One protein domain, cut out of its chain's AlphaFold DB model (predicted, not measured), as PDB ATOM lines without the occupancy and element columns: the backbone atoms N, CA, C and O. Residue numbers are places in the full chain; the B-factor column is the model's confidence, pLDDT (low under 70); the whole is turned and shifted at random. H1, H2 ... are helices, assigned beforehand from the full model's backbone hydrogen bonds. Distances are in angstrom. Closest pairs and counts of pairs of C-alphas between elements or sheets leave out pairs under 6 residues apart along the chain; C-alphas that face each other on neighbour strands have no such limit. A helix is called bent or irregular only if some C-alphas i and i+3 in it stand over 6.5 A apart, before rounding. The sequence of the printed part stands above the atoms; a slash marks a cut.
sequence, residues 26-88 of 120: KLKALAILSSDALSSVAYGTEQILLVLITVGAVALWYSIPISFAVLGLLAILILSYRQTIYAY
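Overview. This is residues 26 to 88 of the 120 residues of an uncharacterized protein of Aneurinibacillus aneurinilyticus ATCC 12856 (UniProt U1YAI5). Two long helices, H1 and then H2, fold back on each other as a narrow helical hairpin, joined by a tight turn at one end and splaying into a slim V towards the other. They meet near the turn, while residues 26 to 40 and 71 to 88 stand free. The printed part has 63 residues, is all helix with no named strand, and spans 47 by 22 by 12 A, a rod. It is only just loose, close to extended, with a radius of gyration of the C-alphas of 15.5 A.

Along the chain. H1, residues 26 to 55, runs 43.2 A from C-alpha 26 at (21.020, -67.990, 3.416). H2, residues 57 to 87, runs 46.9 A to C-alpha 87 at (5.789, -71.484, 14.253), with a kink of 27 degrees near residue 65. H2 is neither bent nor irregular, but only just: C-alphas 58 and 61 are 6.3 A apart.

Arrangement. H1 and H2 form a hairpin, running opposite ways at a shallow tilt of 24 degrees. They touch through residues 49 to 53 and 59 to 63 alone; the closest C-alphas, of Leu 52 and Ala 59, are 5.5 A apart. Every O i to N i+4 pair is within hydrogen-bond range in H1, and 22 of 27 in H2.

Size, cuts and confidence. The two C-alphas farthest apart, of Ala 57 and Tyr 88, are 47.6 A apart. The printed part has no cut, and the link from H1 to H2 is tight. The model's pLDDT is under 70 at residues 26 to 29, 57 to 60 and 88.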
ATOM      1  N   LYS A  26      21.053 -66.704   2.699       61.84
ATOM      2  CA  LYS A  26      21.020 -67.990   3.416       61.84
ATOM      3  C   LYS A  26      22.405 -68.645   3.490       61.84
ATOM      4  O   LYS A  26      22.729 -69.247   4.501       61.84
ATOM      5  N   LEU A  27      23.242 -68.454   2.465       67.25
ATOM      6  CA  LEU A  27      24.606 -68.980   2.403       67.25
ATOM      7  C   LEU A  27      25.559 -68.320   3.408       67.25
ATOM      8  O   LEU A  27      26.308 -69.018   4.084       67.25
ATOM      9  N   LYS A  28      25.516 -66.990   3.551       66.50
ATOM     10  CA  LYS A  28      26.348 -66.272   4.533       66.50
ATOM     11  C   LYS A  28      25.906 -66.591   5.961       66.50
ATOM     12  O   LYS A  28      26.748 -66.813   6.824       66.50
ATOM     13  N   ALA A  29      24.592 -66.643   6.192       69.44
ATOM     14  CA  ALA A  29      24.034 -67.016   7.490       69.44
ATOM     15  C   ALA A  29      24.421 -68.452   7.874       69.44
ATOM     16  O   ALA A  29      24.844 -68.689   9.004       69.44
ATOM     17  N   LEU A  30      24.339 -69.386   6.921       76.56
ATOM     18  CA  LEU A  30      24.730 -70.775   7.131       76.56
ATOM     19  C   LEU A  30      26.228 -70.900   7.419       76.56
ATOM     20  O   LEU A  30      26.595 -71.597   8.350       76.56
ATOM     21  N   ALA A  31      27.093 -70.193   6.684       79.25
ATOM     22  CA  ALA A  31      28.538 -70.249   6.908       79.25
ATOM     23  C   ALA A  31      28.934 -69.799   8.327       79.25
ATOM     24  O   ALA A  31      29.735 -70.461   8.983       79.25
ATOM     25  N   ILE A  32      28.340 -68.709   8.822       78.75
ATOM     26  CA  ILE A  32      28.621 -68.190  10.169       78.75
ATOM     27  C   ILE A  32      28.084 -69.147  11.242       78.75
ATOM     28  O   ILE A  32      28.808 -69.484  12.175       78.75
ATOM     29  N   LEU A  33      26.840 -69.618  11.095       77.38
ATOM     30  CA  LEU A  33      26.219 -70.517  12.071       77.38
ATOM     31  C   LEU A  33      26.926 -71.879  12.122       77.38
ATOM     32  O   LEU A  33      27.142 -72.425  13.202       77.38
ATOM     33  N   SER A  34      27.331 -72.402  10.965       81.00
ATOM     34  CA  SER A  34      28.109 -73.635  10.878       81.00
ATOM     35  C   SER A  34      29.486 -73.479  11.515       81.00
ATOM     36  O   SER A  34      29.941 -74.414  12.158       81.00
ATOM     37  N   SER A  35      30.143 -72.321  11.387       85.94
ATOM     38  CA  SER A  35      31.441 -72.079  12.033       85.94
ATOM     39  C   SER A  35      31.348 -72.104  13.563       85.94
ATOM     40  O   SER A  35      32.233 -72.653  14.215       85.94
ATOM     41  N   ASP A  36      30.285 -71.532  14.133       80.81
ATOM     42  CA  ASP A  36      30.043 -71.507  15.583       80.81
ATOM     43  C   ASP A  36      29.733 -72.913  16.131       80.81
ATOM     44  O   ASP A  36      30.317 -73.366  17.122       80.81
ATOM     45  N   ALA A  37      28.892 -73.658  15.405       81.31
ATOM     46  CA  ALA A  37      28.584 -75.048  15.727       81.31
ATOM     47  C   ALA A  37      29.821 -75.956  15.603       81.31
ATOM     48  O   ALA A  37      30.090 -76.755  16.501       81.31
ATOM     49  N   LEU A  38      30.603 -75.814  14.528       81.62
ATOM     50  CA  LEU A  38      31.796 -76.626  14.275       81.62
ATOM     51  C   LEU A  38      32.888 -76.368  15.320       81.62
ATOM     52  O   LEU A  38      33.490 -77.320  15.811       81.62
ATOM     53  N   SER A  39      33.090 -75.107  15.723       82.06
ATOM     54  CA  SER A  39      34.034 -74.766  16.795       82.06
ATOM     55  C   SER A  39      33.616 -75.359  18.144       82.06
ATOM     56  O   SER A  39      34.476 -75.820  18.891       82.06
ATOM     57  N   SER A  40      32.315 -75.385  18.457       81.88
ATOM     58  CA  SER A  40      31.818 -75.960  19.716       81.88
ATOM     59  C   SER A  40      31.993 -77.477  19.766       81.88
ATOM     60  O   SER A  40      32.388 -78.022  20.796       81.88
ATOM     61  N   VAL A  41      31.737 -78.166  18.649       82.19
ATOM     62  CA  VAL A  41      31.915 -79.622  18.564       82.19
ATOM     63  C   VAL A  41      33.395 -79.993  18.622       82.19
ATOM     64  O   VAL A  41      33.740 -80.913  19.355       82.19
ATOM     65  N   ALA A  42      34.267 -79.267  17.916       83.12
ATOM     66  CA  ALA A  42      35.702 -79.539  17.908       83.12
ATOM     67  C   ALA A  42      36.335 -79.383  19.301       83.12
ATOM     68  O   ALA A  42      37.053 -80.269  19.753       83.12
ATOM     69  N   TYR A  43      36.022 -78.292  20.009       79.56
ATOM     70  CA  TYR A  43      36.570 -78.068  21.349       79.56
ATOM     71  C   TYR A  43      35.961 -79.021  22.390       79.56
ATOM     72  O   TYR A  43      36.655 -79.522  23.276       79.56
ATOM     73  N   GLY A  44      34.662 -79.316  22.261       80.19
ATOM     74  CA  GLY A  44      33.959 -80.224  23.163       80.19
ATOM     75  C   GLY A  44      34.480 -81.660  23.089       80.19
ATOM     76  O   GLY A  44      34.689 -82.289  24.126       80.19
ATOM     77  N   THR A  45      34.734 -82.184  21.886       80.44
ATOM     78  CA  THR A  45      35.261 -83.549  21.725       80.44
ATOM     79  C   THR A  45      36.708 -83.670  22.199       80.44
ATOM     80  O   THR A  45      37.052 -84.676  22.822       80.44
ATOM     81  N   GLU A  46      37.537 -82.646  21.981       81.81
ATOM     82  CA  GLU A  46      38.928 -82.616  22.448       81.81
ATOM     83  C   GLU A  46      39.019 -82.655  23.981       81.81
ATOM     84  O   GLU A  46      39.768 -83.458  24.546       81.81
ATOM     85  N   GLN A  47      38.198 -81.859  24.676       82.25
ATOM     86  CA  GLN A  47      38.164 -81.860  26.141       82.25
ATOM     87  C   GLN A  47      37.679 -83.190  26.719       82.25
ATOM     88  O   GLN A  47      38.252 -83.666  27.700       82.25
ATOM     89  N   ILE A  48      36.668 -83.819  26.109       79.69
ATOM     90  CA  ILE A  48      36.191 -85.140  26.548       79.69
ATOM     91  C   ILE A  48      37.320 -86.168  26.450       79.69
ATOM     92  O   ILE A  48      37.515 -86.942  27.385       79.69
ATOM     93  N   LEU A  49      38.088 -86.155  25.357       79.69
ATOM     94  CA  LEU A  49      39.183 -87.098  25.149       79.69
ATOM     95  C   LEU A  49      40.335 -86.881  26.142       79.69
ATOM     96  O   LEU A  49      40.832 -87.852  26.708       79.69
ATOM     97  N   LEU A  50      40.720 -85.629  26.411       82.88
ATOM     98  CA  LEU A  50      41.748 -85.303  27.410       82.88
ATOM     99  C   LEU A  50      41.355 -85.764  28.823       82.88
ATOM    100  O   LEU A  50      42.179 -86.332  29.547       82.88
ATOM    101  N   VAL A  51      40.091 -85.568  29.208       80.81
ATOM    102  CA  VAL A  51      39.564 -86.050  30.495       80.81
ATOM    103  C   VAL A  51      39.542 -87.583  30.536       80.81
ATOM    104  O   VAL A  51      39.954 -88.184  31.523       80.81
ATOM    105  N   LEU A  52      39.132 -88.250  29.456       78.81
ATOM    106  CA  LEU A  52      39.126 -89.717  29.386       78.81
ATOM    107  C   LEU A  52      40.535 -90.317  29.488       78.81
ATOM    108  O   LEU A  52      40.735 -91.295  30.205       78.81
ATOM    109  N   ILE A  53      41.515 -89.715  28.810       80.38
ATOM    110  CA  ILE A  53      42.919 -90.149  28.853       80.38
ATOM    111  C   ILE A  53      43.497 -89.982  30.264       80.38
ATOM    112  O   ILE A  53      44.214 -90.864  30.731       80.38
ATOM    113  N   THR A  54      43.166 -88.889  30.958       77.75
ATOM    114  CA  THR A  54      43.623 -88.656  32.342       77.75
ATOM    115  C   THR A  54      42.970 -89.594  33.362       77.75
ATOM    116  O   THR A  54      43.611 -89.938  34.351       77.75
ATOM    117  N   VAL A  55      41.739 -90.057  33.118       77.75
ATOM    118  CA  VAL A  55      41.032 -91.030  33.977       77.75
ATOM    119  C   VAL A  55      41.474 -92.484  33.718       77.75
ATOM    120  O   VAL A  55      41.405 -93.311  34.627       77.75
ATOM    121  N   GLY A  56      41.985 -92.804  32.523       75.75
ATOM    122  CA  GLY A  56      42.641 -94.083  32.208       75.75
ATOM    123  C   GLY A  56      41.966 -94.909  31.102       75.75
ATOM    124  O   GLY A  56      40.844 -94.642  30.683       75.75
ATOM    125  N   ALA A  57      42.650 -95.958  30.625       68.50
ATOM    126  CA  ALA A  57      42.292 -96.710  29.408       68.50
ATOM    127  C   ALA A  57      40.889 -97.356  29.413       68.50
ATOM    128  O   ALA A  57      40.285 -97.513  28.353       68.50
ATOM    129  N   VAL A  58      40.338 -97.681  30.587       66.12
ATOM    130  CA  VAL A  58      38.973 -98.228  30.724       66.12
ATOM    131  C   VAL A  58      37.911 -97.186  30.345       66.12
ATOM    132  O   VAL A  58      36.842 -97.531  29.846       66.12
ATOM    133  N   ALA A  59      38.216 -95.895  30.509       67.94
ATOM    134  CA  ALA A  59      37.286 -94.815  30.216       67.94
ATOM    135  C   ALA A  59      37.054 -94.623  28.704       67.94
ATOM    136  O   ALA A  59      36.008 -94.115  28.307       67.94
ATOM    137  N   LEU A  60      37.971 -95.084  27.843       69.44
ATOM    138  CA  LEU A  60      37.868 -94.935  26.386       69.44
ATOM    139  C   LEU A  60      36.623 -95.615  25.799       69.44
ATOM    140  O   LEU A  60      36.051 -95.114  24.830       69.44
ATOM    141  N   TRP A  61      36.142 -96.698  26.420       77.88
ATOM    142  CA  TRP A  61      34.916 -97.373  25.982       77.88
ATOM    143  C   TRP A  61      33.664 -96.498  26.159       77.88
ATOM    144  O   TRP A  61      32.702 -96.640  25.407       77.88
ATOM    145  N   TYR A  62      33.688 -95.533  27.088       76.38
ATOM    146  CA  TYR A  62      32.597 -94.570  27.267       76.38
ATOM    147  C   TYR A  62      32.538 -93.515  26.157       76.38
ATOM    148  O   TYR A  62      31.496 -92.882  25.982       76.38
ATOM    149  N   SER A  63      33.587 -93.354  25.343       77.94
ATOM    150  CA  SER A  63      33.579 -92.390  24.234       77.94
ATOM    151  C   SER A  63      32.471 -92.676  23.214       77.94
ATOM    152  O   SER A  63      31.880 -91.742  22.671       77.94
ATOM    153  N   ILE A  64      32.172 -93.953  22.946       82.94
ATOM    154  CA  ILE A  64      31.138 -94.354  21.982       82.94
ATOM    155  C   ILE A  64      29.727 -93.981  22.468       82.94
ATOM    156  O   ILE A  64      29.039 -93.254  21.746       82.94
ATOM    157  N   PRO A  65      29.265 -94.397  23.666       85.31
ATOM    158  CA  PRO A  65      27.935 -94.023  24.144       85.31
ATOM    159  C   PRO A  65      27.791 -92.512  24.362       85.31
ATOM    160  O   PRO A  65      26.720 -91.973  24.088       85.31
ATOM    161  N   ILE A  66      28.854 -91.806  24.773       83.94
ATOM    162  CA  ILE A  66      28.839 -90.337  24.878       83.94
ATOM    163  C   ILE A  66      28.604 -89.702  23.501       83.94
ATOM    164  O   ILE A  66      27.767 -88.810  23.375       83.94
ATOM    165  N   SER A  67      29.276 -90.190  22.454       83.38
ATOM    166  CA  SER A  67      29.064 -89.709  21.083       83.38
ATOM    167  C   SER A  67      27.613 -89.903  20.624       83.38
ATOM    168  O   SER A  67      26.982 -88.963  20.136       83.38
ATOM    169  N   PHE A  68      27.029 -91.083  20.865       88.06
ATOM    170  CA  PHE A  68      25.615 -91.332  20.561       88.06
ATOM    171  C   PHE A  68      24.668 -90.427  21.356       88.06
ATOM    172  O   PHE A  68      23.692 -89.928  20.793       88.06
ATOM    173  N   ALA A  69      24.957 -90.168  22.633       88.06
ATOM    174  CA  ALA A  69      24.168 -89.251  23.451       88.06
ATOM    175  C   ALA A  69      24.202 -87.817  22.892       88.06
ATOM    176  O   ALA A  69      23.157 -87.173  22.790       88.06
ATOM    177  N   VAL A  70      25.374 -87.336  22.463       86.38
ATOM    178  CA  VAL A  70      25.523 -86.016  21.828       86.38
ATOM    179  C   VAL A  70      24.768 -85.954  20.500       86.38
ATOM    180  O   VAL A  70      24.043 -84.988  20.267       86.38
ATOM    181  N   LEU A  71      24.870 -86.982  19.651       88.06
ATOM    182  CA  LEU A  71      24.114 -87.056  18.394       88.06
ATOM    183  C   LEU A  71      22.598 -87.054  18.632       88.06
ATOM    184  O   LEU A  71      21.867 -86.347  17.936       88.06
ATOM    185  N   GLY A  72      22.125 -87.795  19.637       92.31
ATOM    186  CA  GLY A  72      20.719 -87.803  20.041       92.31
ATOM    187  C   GLY A  72      20.244 -86.429  20.516       92.31
ATOM    188  O   GLY A  72      19.207 -85.941  20.064       92.31
ATOM    189  N   LEU A  73      21.034 -85.756  21.358       89.31
ATOM    190  CA  LEU A  73      20.753 -84.389  21.797       89.31
ATOM    191  C   LEU A  73      20.696 -83.414  20.609       89.31
ATOM    192  O   LEU A  73      19.794 -82.575  20.538       89.31
ATOM    193  N   LEU A  74      21.618 -83.551  19.651       87.88
ATOM    194  CA  LEU A  74      21.642 -82.744  18.430       87.88
ATOM    195  C   LEU A  74      20.371 -82.955  17.597       87.88
ATOM    196  O   LEU A  74      19.783 -81.989  17.116       87.88
ATOM    197  N   ALA A  75      19.914 -84.203  17.462       88.75
ATOM    198  CA  ALA A  75      18.687 -84.533  16.742       88.75
ATOM    199  C   ALA A  75      17.456 -83.884  17.396       88.75
ATOM    200  O   ALA A  75      16.641 -83.272  16.702       88.75
ATOM    201  N   ILE A  76      17.352 -83.948  18.727       91.69
ATOM    202  CA  ILE A  76      16.274 -83.290  19.482       91.69
ATOM    203  C   ILE A  76      16.310 -81.772  19.259       91.69
ATOM    204  O   ILE A  76      15.276 -81.171  18.963       91.69
ATOM    205  N   LEU A  77      17.491 -81.152  19.340       87.44
ATOM    206  CA  LEU A  77      17.658 -79.720  19.078       87.44
ATOM    207  C   LEU A  77      17.232 -79.349  17.657       87.44
ATOM    208  O   LEU A  77      16.505 -78.375  17.477       87.44
ATOM    209  N   ILE A  78      17.631 -80.127  16.650       86.31
ATOM    210  CA  ILE A  78      17.243 -79.892  15.253       86.31
ATOM    211  C   ILE A  78      15.721 -79.951  15.097       86.31
ATOM    212  O   ILE A  78      15.138 -79.087  14.437       86.31
ATOM    213  N   LEU A  79      15.061 -80.936  15.714       87.81
ATOM    214  CA  LEU A  79      13.600 -81.044  15.687       87.81
ATOM    215  C   LEU A  79      12.933 -79.854  16.389       87.81
ATOM    216  O   LEU A  79      12.012 -79.258  15.826       87.81
ATOM    217  N   SER A  80      13.437 -79.456  17.557       85.38
ATOM    218  CA  SER A  80      12.952 -78.295  18.313       85.38
ATOM    219  C   SER A  80      13.101 -76.986  17.525       85.38
ATOM    220  O   SER A  80      12.164 -76.185  17.434       85.38
ATOM    221  N   TYR A  81      14.239 -76.788  16.858       79.81
ATOM    222  CA  TYR A  81      14.452 -75.630  15.992       79.81
ATOM    223  C   TYR A  81      13.574 -75.670  14.745       79.81
ATOM    224  O   TYR A  81      13.033 -74.631  14.369       79.81
ATOM    225  N   ARG A  82      13.362 -76.843  14.129       81.25
ATOM    226  CA  ARG A  82      12.400 -76.983  13.023       81.25
ATOM    227  C   ARG A  82      11.017 -76.516  13.456       81.25
ATOM    228  O   ARG A  82      10.436 -75.677  12.777       81.25
ATOM    229  N   GLN A  83      10.518 -77.019  14.584       82.00
ATOM    230  CA  GLN A  83       9.211 -76.632  15.123       82.00
ATOM    231  C   GLN A  83       9.127 -75.120  15.365       82.00
ATOM    232  O   GLN A  83       8.164 -74.478  14.950       82.00
ATOM    233  N   THR A  84      10.176 -74.537  15.947       78.56
ATOM    234  CA  THR A  84      10.249 -73.094  16.218       78.56
ATOM    235  C   THR A  84      10.220 -72.260  14.932       78.56
ATOM    236  O   THR A  84       9.512 -71.258  14.865       78.56
ATOM    237  N   ILE A  85      10.951 -72.667  13.890       74.94
ATOM    238  CA  ILE A  85      10.993 -71.947  12.606       74.94
ATOM    239  C   ILE A  85       9.638 -72.013  11.891       74.94
ATOM    240  O   ILE A  85       9.208 -71.011  11.322       74.94
ATOM    241  N   TYR A  86       8.947 -73.159  11.940       74.56
ATOM    242  CA  TYR A  86       7.598 -73.282  11.375       74.56
ATOM    243  C   TYR A  86       6.575 -72.416  12.118       74.56
ATOM    244  O   TYR A  86       5.717 -71.817  11.474       74.56
ATOM    245  N   ALA A  87       6.679 -72.318  13.446       74.62
ATOM    246  CA  ALA A  87       5.789 -71.484  14.253       74.62
ATOM    247  C   ALA A  87       6.037 -69.972  14.065       74.62
ATOM    248  O   ALA A  87       5.107 -69.181  14.198       74.62
ATOM    249  N   TYR A  88       7.264 -69.560  13.715       67.38
ATOM    250  CA  TYR A  88       7.659 -68.149  13.583       67.38
ATOM    251  C   TYR A  88       8.292 -67.832  12.211       67.38
ATOM    252  O   TYR A  88       9.490 -67.534  12.126       67.38
TER     253      TYR A  88